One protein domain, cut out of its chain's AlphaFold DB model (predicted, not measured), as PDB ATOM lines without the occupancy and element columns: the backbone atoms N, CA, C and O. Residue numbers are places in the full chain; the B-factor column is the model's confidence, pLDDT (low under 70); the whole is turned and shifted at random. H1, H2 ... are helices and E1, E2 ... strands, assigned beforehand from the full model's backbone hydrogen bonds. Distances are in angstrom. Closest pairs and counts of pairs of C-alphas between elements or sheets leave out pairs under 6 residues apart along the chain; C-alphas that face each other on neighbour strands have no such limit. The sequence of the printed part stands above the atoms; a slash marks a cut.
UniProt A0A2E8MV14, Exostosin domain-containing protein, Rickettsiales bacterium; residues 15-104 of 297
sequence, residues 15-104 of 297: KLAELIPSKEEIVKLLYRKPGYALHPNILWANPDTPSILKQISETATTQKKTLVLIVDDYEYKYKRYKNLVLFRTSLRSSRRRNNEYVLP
ATOM      1  N   LYS A  15     -13.535   6.648 -45.032       55.56
ATOM      2  CA  LYS A  15     -14.172   7.649 -44.161       55.56
ATOM      3  C   LYS A  15     -14.101   7.294 -42.672       55.56
ATOM      4  O   LYS A  15     -14.034   8.178 -41.825       55.56
ATOM      5  N   LEU A  16     -14.124   6.006 -42.326       60.22
ATOM      6  CA  LEU A  16     -13.958   5.535 -40.945       60.22
ATOM      7  C   LEU A  16     -12.494   5.409 -40.541       60.22
ATOM      8  O   LEU A  16     -12.181   5.586 -39.364       60.22
ATOM      9  N   ALA A  17     -11.619   5.081 -41.495       61.88
ATOM     10  CA  ALA A  17     -10.185   4.970 -41.254       61.88
ATOM     11  C   ALA A  17      -9.604   6.276 -40.686       61.88
ATOM     12  O   ALA A  17      -8.701   6.227 -39.865       61.88
ATOM     13  N   GLU A  18     -10.172   7.423 -41.066       63.97
ATOM     14  CA  GLU A  18      -9.781   8.743 -40.557       63.97
ATOM     15  C   GLU A  18     -10.281   9.046 -39.132       63.97
ATOM     16  O   GLU A  18      -9.755   9.941 -38.477       63.97
ATOM     17  N   LEU A  19     -11.296   8.325 -38.638       64.88
ATOM     18  CA  LEU A  19     -11.839   8.506 -37.283       64.88
ATOM     19  C   LEU A  19     -11.248   7.552 -36.256       64.88
ATOM     20  O   LEU A  19     -11.235   7.846 -35.057       64.88
ATOM     21  N   ILE A  20     -10.882   6.352 -36.699       69.94
ATOM     22  CA  ILE A  20     -10.205   5.397 -35.838       69.94
ATOM     23  C   ILE A  20      -8.761   5.872 -35.744       69.94
ATOM     24  O   ILE A  20      -8.101   5.950 -36.778       69.94
ATOM     25  N   PRO A  21      -8.257   6.176 -34.533       68.50
ATOM     26  CA  PRO A  21      -6.869   6.564 -34.381       68.50
ATOM     27  C   PRO A  21      -5.961   5.512 -35.015       68.50
ATOM     28  O   PRO A  21      -6.304   4.326 -35.046       68.50
ATOM     29  N   SER A  22      -4.794   5.934 -35.481       70.75
ATOM     30  CA  SER A  22      -3.768   5.028 -35.993       70.75
ATOM     31  C   SER A  22      -3.524   3.864 -35.028       70.75
ATOM     32  O   SER A  22      -3.776   3.945 -33.817       70.75
ATOM     33  N   LYS A  23      -2.997   2.751 -35.544       68.31
ATOM     34  CA  LYS A  23      -2.661   1.590 -34.712       68.31
ATOM     35  C   LYS A  23      -1.768   2.002 -33.535       68.31
ATOM     36  O   LYS A  23      -1.976   1.536 -32.416       68.31
ATOM     37  N   GLU A  24      -0.832   2.915 -33.768       72.44
ATOM     38  CA  GLU A  24       0.065   3.497 -32.774       72.44
ATOM     39  C   GLU A  24      -0.702   4.279 -31.696       72.44
ATOM     40  O   GLU A  24      -0.419   4.137 -30.506       72.44
ATOM     41  N   GLU A  25      -1.698   5.078 -32.075       76.12
ATOM     42  CA  GLU A  25      -2.545   5.823 -31.138       76.12
ATOM     43  C   GLU A  25      -3.485   4.917 -30.347       76.12
ATOM     44  O   GLU A  25      -3.637   5.107 -29.140       76.12
ATOM     45  N   ILE A  26      -4.065   3.890 -30.973       76.94
ATOM     46  CA  ILE A  26      -4.839   2.862 -30.266       76.94
ATOM     47  C   ILE A  26      -3.951   2.160 -29.242       76.94
ATOM     48  O   ILE A  26      -4.360   1.988 -28.093       76.94
ATOM     49  N   VAL A  27      -2.729   1.780 -29.629       73.25
ATOM     50  CA  VAL A  27      -1.756   1.183 -28.709       73.25
ATOM     51  C   VAL A  27      -1.472   2.140 -27.557       73.25
ATOM     52  O   VAL A  27      -1.557   1.710 -26.413       73.25
ATOM     53  N   LYS A  28      -1.233   3.434 -27.804       79.12
ATOM     54  CA  LYS A  28      -1.035   4.440 -26.740       79.12
ATOM     55  C   LYS A  28      -2.257   4.577 -25.821       79.12
ATOM     56  O   LYS A  28      -2.103   4.588 -24.599       79.12
ATOM     57  N   LEU A  29      -3.468   4.639 -26.380       79.12
ATOM     58  CA  LEU A  29      -4.728   4.742 -25.630       79.12
ATOM     59  C   LEU A  29      -4.970   3.510 -24.747       79.12
ATOM     60  O   LEU A  29      -5.430   3.633 -23.608       79.12
ATOM     61  N   LEU A  30      -4.652   2.322 -25.264       80.56
ATOM     62  CA  LEU A  30      -4.831   1.051 -24.565       80.56
ATOM     63  C   LEU A  30      -3.622   0.646 -23.713       80.56
ATOM     64  O   LEU A  30      -3.773  -0.216 -22.850       80.56
ATOM     65  N   TYR A  31      -2.457   1.280 -23.871       75.56
ATOM     66  CA  TYR A  31      -1.243   0.991 -23.096       75.56
ATOM     67  C   TYR A  31      -1.505   1.118 -21.592       75.56
ATOM     68  O   TYR A  31      -1.143   0.250 -20.804       75.56
ATOM     69  N   ARG A  32      -2.254   2.153 -21.194       69.50
ATOM     70  CA  ARG A  32      -2.686   2.369 -19.801       69.50
ATOM     71  C   ARG A  32      -3.883   1.500 -19.380       69.50
ATOM     72  O   ARG A  32      -4.441   1.698 -18.303       69.50
ATOM     73  N   LYS A  33      -4.332   0.574 -20.232       78.69
ATOM     74  CA  LYS A  33      -5.516  -0.281 -20.045       78.69
ATOM     75  C   LYS A  33      -5.223  -1.728 -20.504       78.69
ATOM     76  O   LYS A  33      -5.922  -2.240 -21.378       78.69
ATOM     77  N   PRO A  34      -4.245  -2.426 -19.889       76.06
ATOM     78  CA  PRO A  34      -3.695  -3.696 -20.392       76.06
ATOM     79  C   PRO A  34      -4.707  -4.852 -20.492       76.06
ATOM     80  O   PRO A  34      -4.485  -5.798 -21.245       76.06
ATOM     81  N   GLY A  35      -5.839  -4.767 -19.784       86.31
ATOM     82  CA  GLY A  35      -6.939  -5.735 -19.851       86.31
ATOM     83  C   GLY A  35      -7.861  -5.592 -21.067       86.31
ATOM     84  O   GLY A  35      -8.918  -6.222 -21.085       86.31
ATOM     85  N   TYR A  36      -7.518  -4.760 -22.054       89.31
ATOM     86  CA  TYR A  36      -8.342  -4.511 -23.236       89.31
ATOM     87  C   TYR A  36      -7.548  -4.631 -24.541       89.31
ATOM     88  O   TYR A  36      -6.351  -4.356 -24.590       89.31
ATOM     89  N   ALA A  37      -8.236  -5.036 -25.606       88.19
ATOM     90  CA  ALA A  37      -7.730  -5.061 -26.975       88.19
ATOM     91  C   ALA A  37      -8.817  -4.560 -27.933       88.19
ATOM     92  O   ALA A  37      -9.994  -4.802 -27.688       88.19
ATOM     93  N   LEU A  38      -8.449  -3.886 -29.022       88.00
ATOM     94  CA  LEU A  38      -9.388  -3.513 -30.082       88.00
ATOM     95  C   LEU A  38      -9.391  -4.595 -31.166       88.00
ATOM     96  O   LEU A  38      -8.325  -5.016 -31.613       88.00
ATOM     97  N   HIS A  39     -10.572  -5.049 -31.586       88.19
ATOM     98  CA  HIS A  39     -10.676  -5.882 -32.780       88.19
ATOM     99  C   HIS A  39     -10.264  -5.049 -34.008       88.19
ATOM    100  O   HIS A  39     -10.808  -3.958 -34.176       88.19
ATOM    101  N   PRO A  40      -9.345  -5.530 -34.869       81.94
ATOM    102  CA  PRO A  40      -8.890  -4.784 -36.047       81.94
ATOM    103  C   PRO A  40      -9.984  -4.363 -37.035       81.94
ATOM    104  O   PRO A  40      -9.771  -3.403 -37.763       81.94
ATOM    105  N   ASN A  41     -11.127  -5.056 -37.074       83.75
ATOM    106  CA  ASN A  41     -12.155  -4.819 -38.084       83.75
ATOM    107  C   ASN A  41     -13.404  -4.170 -37.487       83.75
ATOM    108  O   ASN A  41     -13.852  -4.516 -36.390       83.75
ATOM    109  N   ILE A  42     -14.006  -3.278 -38.270       86.50
ATOM    110  CA  ILE A  42     -15.333  -2.722 -38.013       86.50
ATOM    111  C   ILE A  42     -16.360  -3.652 -38.652       86.50
ATOM    112  O   ILE A  42     -16.241  -4.019 -39.820       86.50
ATOM    113  N   LEU A  43     -17.396  -4.016 -37.902       91.00
ATOM    114  CA  LEU A  43     -18.504  -4.805 -38.431       91.00
ATOM    115  C   LEU A  43     -19.533  -3.851 -39.045       91.00
ATOM    116  O   LEU A  43     -20.346  -3.268 -38.327       91.00
ATOM    117  N   TRP A  44     -19.459  -3.649 -40.360       88.88
ATOM    118  CA  TRP A  44     -20.310  -2.706 -41.086       88.88
ATOM    119  C   TRP A  44     -21.440  -3.417 -41.828       88.88
ATOM    120  O   TRP A  44     -21.167  -4.218 -42.720       88.88
ATOM    121  N   ALA A  45     -22.692  -3.123 -41.464       88.06
ATOM    122  CA  ALA A  45     -23.920  -3.641 -42.080       88.06
ATOM    123  C   ALA A  45     -23.862  -5.150 -42.409       88.06
ATOM    124  O   ALA A  45     -24.394  -5.603 -43.421       88.06
ATOM    125  N   ASN A  46     -23.162  -5.924 -41.574       86.75
ATOM    126  CA  ASN A  46     -22.807  -7.299 -41.887       86.75
ATOM    127  C   ASN A  46     -23.852  -8.250 -41.278       86.75
ATOM    128  O   ASN A  46     -23.950  -8.318 -40.045       86.75
ATOM    129  N   PRO A  47     -24.610  -9.010 -42.093       87.88
ATOM    130  CA  PRO A  47     -25.631  -9.926 -41.584       87.88
ATOM    131  C   PRO A  47     -25.047 -11.032 -40.690       87.88
ATOM    132  O   PRO A  47     -25.716 -11.481 -39.759       87.88
ATOM    133  N   ASP A  48     -23.776 -11.395 -40.886       92.31
ATOM    134  CA  ASP A  48     -23.064 -12.409 -40.102       92.31
ATOM    135  C   ASP A  48     -22.464 -11.862 -38.801       92.31
ATOM    136  O   ASP A  48     -21.789 -12.595 -38.071       92.31
ATOM    137  N   THR A  49     -22.742 -10.601 -38.443       94.56
ATOM    138  CA  THR A  49     -22.297  -9.991 -37.178       94.56
ATOM    139  C   THR A  49     -22.497 -10.917 -35.963       94.56
ATOM    140  O   THR A  49     -21.558 -11.058 -35.180       94.56
ATOM    141  N   PRO A  50     -23.640 -11.613 -35.770       95.06
ATOM    142  CA  PRO A  50     -23.798 -12.545 -34.649       95.06
ATOM    143  C   PRO A  50     -22.773 -13.692 -34.624       95.06
ATOM    144  O   PRO A  50     -22.267 -14.035 -33.549       95.06
ATOM    145  N   SER A  51     -22.466 -14.270 -35.787       95.62
ATOM    146  CA  SER A  51     -21.498 -15.361 -35.954       95.62
ATOM    147  C   SER A  51     -20.068 -14.861 -35.769       95.62
ATOM    148  O   SER A  51     -19.288 -15.478 -35.046       95.62
ATOM    149  N   ILE A  52     -19.750 -13.687 -36.316       95.62
ATOM    150  CA  ILE A  52     -18.444 -13.040 -36.149       95.62
ATOM    151  C   ILE A  52     -18.194 -12.714 -34.670       95.62
ATOM    152  O   ILE A  52     -17.134 -13.027 -34.137       95.62
ATOM    153  N   LEU A  53     -19.188 -12.177 -33.952       96.69
ATOM    154  CA  LEU A  53     -19.076 -11.934 -32.509       96.69
ATOM    155  C   LEU A  53     -18.827 -13.225 -31.715       96.69
ATOM    156  O   LEU A  53     -18.078 -13.199 -30.738       96.69
ATOM    157  N   LYS A  54     -19.425 -14.351 -32.125       96.56
ATOM    158  CA  LYS A  54     -19.143 -15.664 -31.528       96.56
ATOM    159  C   LYS A  54     -17.674 -16.042 -31.734       96.56
ATOM    160  O   LYS A  54     -16.983 -16.308 -30.757       96.56
ATOM    161  N   GLN A  55     -17.195 -15.976 -32.972       96.00
ATOM    162  CA  GLN A  55     -15.818 -16.316 -33.323       96.00
ATOM    163  C   GLN A  55     -14.800 -15.426 -32.595       96.00
ATOM    164  O   GLN A  55     -13.838 -15.937 -32.025       96.00
ATOM    165  N   ILE A  56     -15.025 -14.108 -32.542       94.88
ATOM    166  CA  ILE A  56     -14.172 -13.180 -31.782       94.88
ATOM    167  C   ILE A  56     -14.165 -13.574 -30.304       94.88
ATOM    168  O   ILE A  56     -13.111 -13.597 -29.675       94.88
ATOM    169  N   SER A  57     -15.325 -13.900 -29.731       95.00
ATOM    170  CA  SER A  57     -15.415 -14.307 -28.328       95.00
ATOM    171  C   SER A  57     -14.656 -15.601 -28.034       95.00
ATOM    172  O   SER A  57     -14.148 -15.729 -26.922       95.00
ATOM    173  N   GLU A  58     -14.636 -16.554 -28.965       93.88
ATOM    174  CA  GLU A  58     -14.004 -17.873 -28.805       93.88
ATOM    175  C   GLU A  58     -12.491 -17.835 -29.056       93.88
ATOM    176  O   GLU A  58     -11.749 -18.590 -28.438       93.88
ATOM    177  N   THR A  59     -12.029 -16.932 -29.924       89.12
ATOM    178  CA  THR A  59     -10.608 -16.797 -30.294       89.12
ATOM    179  C   THR A  59      -9.857 -15.755 -29.466       89.12
ATOM    180  O   THR A  59      -8.631 -15.808 -29.374       89.12
ATOM    181  N   ALA A  60     -10.557 -14.798 -28.849       84.06
ATOM    182  CA  ALA A  60      -9.927 -13.772 -28.027       84.06
ATOM    183  C   ALA A  60      -9.301 -14.357 -26.751       84.06
ATOM    184  O   ALA A  60      -9.899 -15.176 -26.053       84.06
ATOM    185  N   THR A  61      -8.118 -13.854 -26.396       75.94
ATOM    186  CA  THR A  61      -7.424 -14.215 -25.156       75.94
ATOM    187  C   THR A  61      -8.315 -13.959 -23.940       75.94
ATOM    188  O   THR A  61      -8.805 -12.849 -23.743       75.94
ATOM    189  N   THR A  62      -8.463 -14.953 -23.064       72.38
ATOM    190  CA  THR A  62      -9.317 -14.872 -21.862       72.38
ATOM    191  C   THR A  62      -8.882 -13.794 -20.861       72.38
ATOM    192  O   THR A  62      -9.688 -13.340 -20.052       72.38
ATOM    193  N   GLN A  63      -7.625 -13.350 -20.939       80.38
ATOM    194  CA  GLN A  63      -7.038 -12.319 -20.080       80.38
ATOM    195  C   GLN A  63      -7.430 -10.884 -20.471       80.38
ATOM    196  O   GLN A  63      -7.253  -9.967 -19.668       80.38
ATOM    197  N   LYS A  64      -7.957 -10.659 -21.685       86.06
ATOM    198  CA  LYS A  64      -8.348  -9.327 -22.171       86.06
ATOM    199  C   LYS A  64      -9.809  -9.300 -22.604       86.06
ATOM    200  O   LYS A  64     -10.362 -10.284 -23.083       86.06
ATOM    201  N   LYS A  65     -10.439  -8.136 -22.466       91.62
ATOM    202  CA  LYS A  65     -11.714  -7.841 -23.118       91.62
ATOM    203  C   LYS A  65     -11.471  -7.241 -24.496       91.62
ATOM    204  O   LYS A  65     -10.694  -6.298 -24.630       91.62
ATOM    205  N   THR A  66     -12.188  -7.729 -25.496       92.75
ATOM    206  CA  THR A  66     -12.103  -7.236 -26.868       92.75
ATOM    207  C   THR A  66     -13.168  -6.175 -27.120       92.75
ATOM    208  O   THR A  66     -14.360  -6.399 -26.902       92.75
ATOM    209  N   LEU A  67     -12.731  -5.009 -27.575       93.12
ATOM    210  CA  LEU A  67     -13.561  -3.906 -28.037       93.12
ATOM    211  C   LEU A  67     -13.932  -4.162 -29.499       93.12
ATOM    212  O   LEU A  67     -13.048  -4.422 -30.312       93.12
ATOM    213  N   VAL A  68     -15.215  -4.087 -29.836       93.69
ATOM    214  CA  VAL A  68     -15.715  -4.322 -31.197       93.69
ATOM    215  C   VAL A  68     -16.564  -3.135 -31.628       93.69
ATOM    216  O   VAL A  68     -17.492  -2.748 -30.915       93.69
ATOM    217  N   LEU A  69     -16.247  -2.567 -32.790       93.00
ATOM    218  CA  LEU A  69     -17.008  -1.482 -33.405       93.00
ATOM    219  C   LEU A  69     -18.002  -2.076 -34.404       93.00
ATOM    220  O   LEU A  69     -17.627  -2.896 -35.239       93.00
ATOM    221  N   ILE A  70     -19.267  -1.677 -34.307       93.88
ATOM    222  CA  ILE A  70     -20.355  -2.173 -35.149       93.88
ATOM    223  C   ILE A  70     -21.125  -0.972 -35.690       93.88
ATOM    224  O   ILE A  70     -21.704  -0.192 -34.927       93.88
ATOM    225  N   VAL A  71     -21.155  -0.846 -37.009       92.38
ATOM    226  CA  VAL A  71     -21.932   0.173 -37.709       92.38
ATOM    227  C   VAL A  71     -23.044  -0.529 -38.461       92.38
ATOM    228  O   VAL A  71     -22.823  -1.134 -39.501       92.38
ATOM    229  N   ASP A  72     -24.244  -0.491 -37.900       91.50
ATOM    230  CA  ASP A  72     -25.402  -1.178 -38.460       91.50
ATOM    231  C   ASP A  72     -26.696  -0.526 -37.952       91.50
ATOM    232  O   ASP A  72     -26.716   0.190 -36.943       91.50
ATOM    233  N   ASP A  73     -27.794  -0.795 -38.642       93.25
ATOM    234  CA  ASP A  73     -29.146  -0.412 -38.265       93.25
ATOM    235  C   ASP A  73     -29.757  -1.362 -37.222       93.25
ATOM    236  O   ASP A  73     -30.723  -0.992 -36.543       93.25
ATOM    237  N   TYR A  74     -29.188  -2.557 -37.023       93.69
ATOM    238  CA  TYR A  74     -29.694  -3.542 -36.068       93.69
ATOM    239  C   TYR A  74     -29.780  -2.973 -34.641       93.69
ATOM    240  O   TYR A  74     -28.775  -2.723 -33.981       93.69
ATOM    241  N   GLU A  75     -31.004  -2.789 -34.140       91.44
ATOM    242  CA  GLU A  75     -31.298  -2.152 -32.842       91.44
ATOM    243  C   GLU A  75     -31.607  -3.149 -31.708       91.44
ATOM    244  O   GLU A  75     -31.900  -2.759 -30.570       91.44
ATOM    245  N   TYR A  76     -31.602  -4.445 -32.025       88.88
ATOM    246  CA  TYR A  76     -31.953  -5.520 -31.102       88.88
ATOM    247  C   TYR A  76     -30.709  -6.077 -30.384       88.88
ATOM    248  O   TYR A  76     -29.582  -5.580 -30.511       88.88
ATOM    249  N   LYS A  77     -30.928  -7.099 -29.550       90.75
ATOM    250  CA  LYS A  77     -29.898  -7.685 -28.689       90.75
ATOM    251  C   LYS A  77     -29.086  -8.727 -29.456       90.75
ATOM    252  O   LYS A  77     -29.636  -9.744 -29.860       90.75
ATOM    253  N   TYR A  78     -27.768  -8.554 -29.514       91.94
ATOM    254  CA  TYR A  78     -26.864  -9.663 -29.839       91.94
ATOM    255  C   TYR A  78     -26.806 -10.686 -28.692       91.94
ATOM    256  O   TYR A  78     -27.295 -10.429 -27.586       91.94
ATOM    257  N   LYS A  79     -26.175 -11.844 -28.899       92.56
ATOM    258  CA  LYS A  79     -25.803 -12.737 -27.787       92.56
ATOM    259  C   LYS A  79     -24.792 -12.030 -26.871       92.56
ATOM    260  O   LYS A  79     -23.993 -11.214 -27.323       92.56
ATOM    261  N   ARG A  80     -24.868 -12.277 -25.557       92.50
ATOM    262  CA  ARG A  80     -23.946 -11.670 -24.582       92.50
ATOM    263  C   ARG A  80     -22.682 -12.518 -24.472       92.50
ATOM    264  O   ARG A  80     -22.769 -13.675 -24.078       92.50
ATOM    265  N   TYR A  81     -21.535 -11.888 -24.690       93.50
ATOM    266  CA  TYR A  81     -20.211 -12.468 -24.472       93.50
ATOM    267  C   TYR A  81     -19.477 -11.648 -23.405       93.50
ATOM    268  O   TYR A  81     -19.412 -10.422 -23.498       93.50
ATOM    269  N   LYS A  82     -19.001 -12.297 -22.332       91.50
ATOM    270  CA  LYS A  82     -18.446 -11.604 -21.145       91.50
ATOM    271  C   LYS A  82     -17.123 -10.881 -21.437       91.50
ATOM    272  O   LYS A  82     -16.818  -9.892 -20.770       91.50
ATOM    273  N   ASN A  83     -16.370 -11.374 -22.414       93.62
ATOM    274  CA  ASN A  83     -15.101 -10.821 -22.875       93.62
ATOM    275  C   ASN A  83     -15.265  -9.768 -23.981       93.62
ATOM    276  O   ASN A  83     -14.258  -9.222 -24.408       93.62
ATOM    277  N   LEU A  84     -16.483  -9.438 -24.431       95.50
ATOM    278  CA  LEU A  84     -16.687  -8.426 -25.472       95.50
ATOM    279  C   LEU A  84     -17.285  -7.130 -24.919       95.50
ATOM    280  O   LEU A  84     -18.224  -7.143 -24.116       95.50
ATOM    281  N   VAL A  85     -16.780  -6.005 -25.416       94.88
ATOM    282  CA  VAL A  85     -17.363  -4.667 -25.268       94.88
ATOM    283  C   VAL A  85     -17.757  -4.183 -26.656       94.88
ATOM    284  O   VAL A  85     -16.919  -4.132 -27.550       94.88
ATOM    285  N   LEU A  86     -19.030  -3.856 -26.847       95.94
ATOM    286  CA  LEU A  86     -19.571  -3.490 -28.153       95.94
ATOM    287  C   LEU A  86     -19.817  -1.984 -28.212       95.94
ATOM    288  O   LEU A  86     -20.511  -1.432 -27.358       95.94
ATOM    289  N   PHE A  87     -19.314  -1.338 -29.254       95.00
ATOM    290  CA  PHE A  87     -19.645   0.033 -29.620       95.00
ATOM    291  C   PHE A  87     -20.516  -0.017 -30.866       95.00
ATOM    292  O   PHE A  87     -20.080  -0.523 -31.895       95.00
ATOM    293  N   ARG A  88     -21.765   0.437 -30.763       94.69
ATOM    294  CA  ARG A  88     -22.783   0.230 -31.798       94.69
ATOM    295  C   ARG A  88     -23.479   1.534 -32.148       94.69
ATOM    296  O   ARG A  88     -23.858   2.271 -31.238       94.69
ATOM    297  N   THR A  89     -23.698   1.800 -33.431       94.25
ATOM    298  CA  THR A  89     -24.458   2.984 -33.877       94.25
ATOM    299  C   THR A  89     -25.929   2.899 -33.475       94.25
ATOM    300  O   THR A  89     -26.487   3.865 -32.963       94.25
ATOM    301  N   SER A  90     -26.553   1.731 -33.652       94.88
ATOM    302  CA  SER A  90     -27.972   1.493 -33.374       94.88
ATOM    303  C   SER A  90     -28.177   0.645 -32.117       94.88
ATOM    304  O   SER A  90     -27.672  -0.476 -32.019       94.88
ATOM    305  N   LEU A  91     -28.941   1.162 -31.146       92.75
ATOM    306  CA  LEU A  91     -29.398   0.408 -29.972       92.75
ATOM    307  C   LEU A  91     -30.624   1.053 -29.308       92.75
ATOM    308  O   LEU A  91     -30.892   2.245 -29.467       92.75
ATOM    309  N   ARG A  92     -31.361   0.261 -28.526       94.50
ATOM    310  CA  ARG A  92     -32.493   0.711 -27.699       94.50
ATOM    311  C   ARG A  92     -32.078   0.881 -26.241       94.50
ATOM    312  O   ARG A  92     -31.503  -0.049 -25.674       94.50
ATOM    313  N   SER A  93     -32.399   2.016 -25.616       93.06
ATOM    314  CA  SER A  93     -31.995   2.299 -24.228       93.06
ATOM    315  C   SER A  93     -32.540   1.250 -23.259       93.06
ATOM    316  O   SER A  93     -31.784   0.718 -22.446       93.06
ATOM    317  N   SER A  94     -33.811   0.860 -23.406       93.94
ATOM    318  CA  SER A  94     -34.446  -0.196 -22.594       93.94
ATOM    319  C   SER A  94     -33.816  -1.588 -22.752       93.94
ATOM    320  O   SER A  94     -34.018  -2.473 -21.920       93.94
ATOM    321  N   ARG A  95     -33.054  -1.815 -23.829       90.94
ATOM    322  CA  ARG A  95     -32.454  -3.118 -24.164       90.94
ATOM    323  C   ARG A  95     -30.934  -3.133 -24.052       90.94
ATOM    324  O   ARG A  95     -30.358  -4.219 -24.157       90.94
ATOM    325  N   ARG A  96     -30.314  -1.970 -23.829       91.69
ATOM    326  CA  ARG A  96     -28.866  -1.781 -23.761       91.69
ATOM    327  C   ARG A  96     -28.269  -2.596 -22.622       91.69
ATOM    328  O   ARG A  96     -28.681  -2.471 -21.468       91.69
ATOM    329  N   ARG A  97     -27.254  -3.401 -22.927       90.75
ATOM    330  CA  ARG A  97     -26.467  -4.093 -21.903       90.75
ATOM    331  C   ARG A  97     -25.328  -3.222 -21.388       90.75
ATOM    332  O   ARG A  97     -24.859  -2.304 -22.042       90.75
ATOM    333  N   ASN A  98     -24.822  -3.565 -20.207       89.44
ATOM    334  CA  ASN A  98     -23.725  -2.844 -19.558       89.44
ATOM    335  C   ASN A  98     -22.360  -2.934 -20.271       89.44
ATOM    336  O   ASN A  98     -21.417  -2.291 -19.822       89.44
ATOM    337  N   ASN A  99     -22.243  -3.764 -21.307       91.81
ATOM    338  CA  ASN A  99     -21.073  -3.879 -22.172       91.81
ATOM    339  C   ASN A  99     -21.328  -3.287 -23.569       91.81
ATOM    340  O   ASN A  99     -20.522  -3.517 -24.463       91.81
ATOM    341  N   GLU A 100     -22.447  -2.584 -23.765       94.00
ATOM    342  CA  GLU A 100     -22.809  -1.928 -25.020       94.00
ATOM    343  C   GLU A 100     -22.792  -0.407 -24.843       94.00
ATOM    344  O   GLU A 100     -23.413   0.141 -23.927       94.00
ATOM    345  N   TYR A 101     -22.109   0.271 -25.756       94.38
ATOM    346  CA  TYR A 101     -21.951   1.718 -25.788       94.38
ATOM    347  C   TYR A 101     -22.377   2.249 -27.157       94.38
ATOM    348  O   TYR A 101     -22.259   1.558 -28.167       94.38
ATOM    349  N   VAL A 102     -22.893   3.477 -27.185       94.62
ATOM    350  CA  VAL A 102     -23.259   4.139 -28.442       94.62
ATOM    351  C   VAL A 102     -21.980   4.534 -29.167       94.62
ATOM    352  O   VAL A 102     -21.137   5.201 -28.573       94.62
ATOM    353  N   LEU A 103     -21.857   4.137 -30.430       94.31
ATOM    354  CA  LEU A 103     -20.839   4.622 -31.358       94.31
ATOM    355  C   LEU A 103     -21.410   5.834 -32.115       94.31
ATOM    356  O   LEU A 103     -22.371   5.661 -32.870       94.31
ATOM    357  N   PRO A 104     -20.885   7.055 -31.910       94.19
ATOM    358  CA  PRO A 104     -21.317   8.225 -32.670       94.19
ATOM    359  C   PRO A 104     -21.024   8.088 -34.171       94.19
ATOM    360  O   PRO A 104     -19.961   7.604 -34.550       94.19
TER     361      PRO A 104
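AT A GLANCE: This is residues 15 to 104 of the 297 residues of the protein "Exostosin domain-containing protein" of Rickettsiales bacterium (UniProt A0A2E8MV14). What does one see first? A strongly twisted wall of four parallel strands, in the order E1, E2, E3, E4, has H2 packed over one face, making two layers, a sheet with a helix on one face; H1 sits beyond the edge strand E1 and only grazes the sheet. What is it made of? The printed part has 90 residues, with named elements in the order H1, E1, H2, E2, E3, E4; its class is mixed, helices and strands, with under half of its residues, 44, in named elements. How large is it? It is compact, with a radius of gyration of the C-alphas of 12.9 A and spans of 33 by 32 by 23 A.

IN THESE COORDINATES: Where are the strands? E1 is residues 36 to 44, 21.6 A long, and bends by 64 degrees at residue 40; E2 is residues 65 to 71, 19.5 A. E3 is residues 84 to 88, and E4 is residues 100 to 102, ending at C-alpha 102 (-23.259, 4.139, -28.442). Where are the helices? H1, residues 23 to 31, begins at C-alpha 23 (-2.661, 1.590, -34.712); H2, residues 49 to 59, is 15.2 A long.

HOW THE PARTS SIT: What joins the strands? Within hydrogen-bond range are N 39 and O 67 of E1 and E2, 2.9 A, N 87 and O 68 of E3 and E2, 2.8 A, and N 101 and O 86 of E4 and E3, 2.8 A. Where are the helices? E1, H2, E2 form a strand-helix-strand unit, two parallel neighbour strands with a helix between, its crossover right-handed; H2 runs along the strands at a height over the sheet of 9.3 A, its C-alpha 57 lying 6.7 A from C-alpha 84 of E3, their closest. H1 comes closest to E1 at the C-alphas of Leu 30 and Tyr 36, 6.7 A, and is apart from H2; in both helices every O i to N i+4 pair is within hydrogen-bond range.

THE WHOLE: Which links are long? Those from E2 to E3, 12 residues, and from E3 to E4, 11 residues, are long, and the printed part has no cut. Where is confidence low? Residues 15 to 21, 23 and 32 have pLDDT under 70.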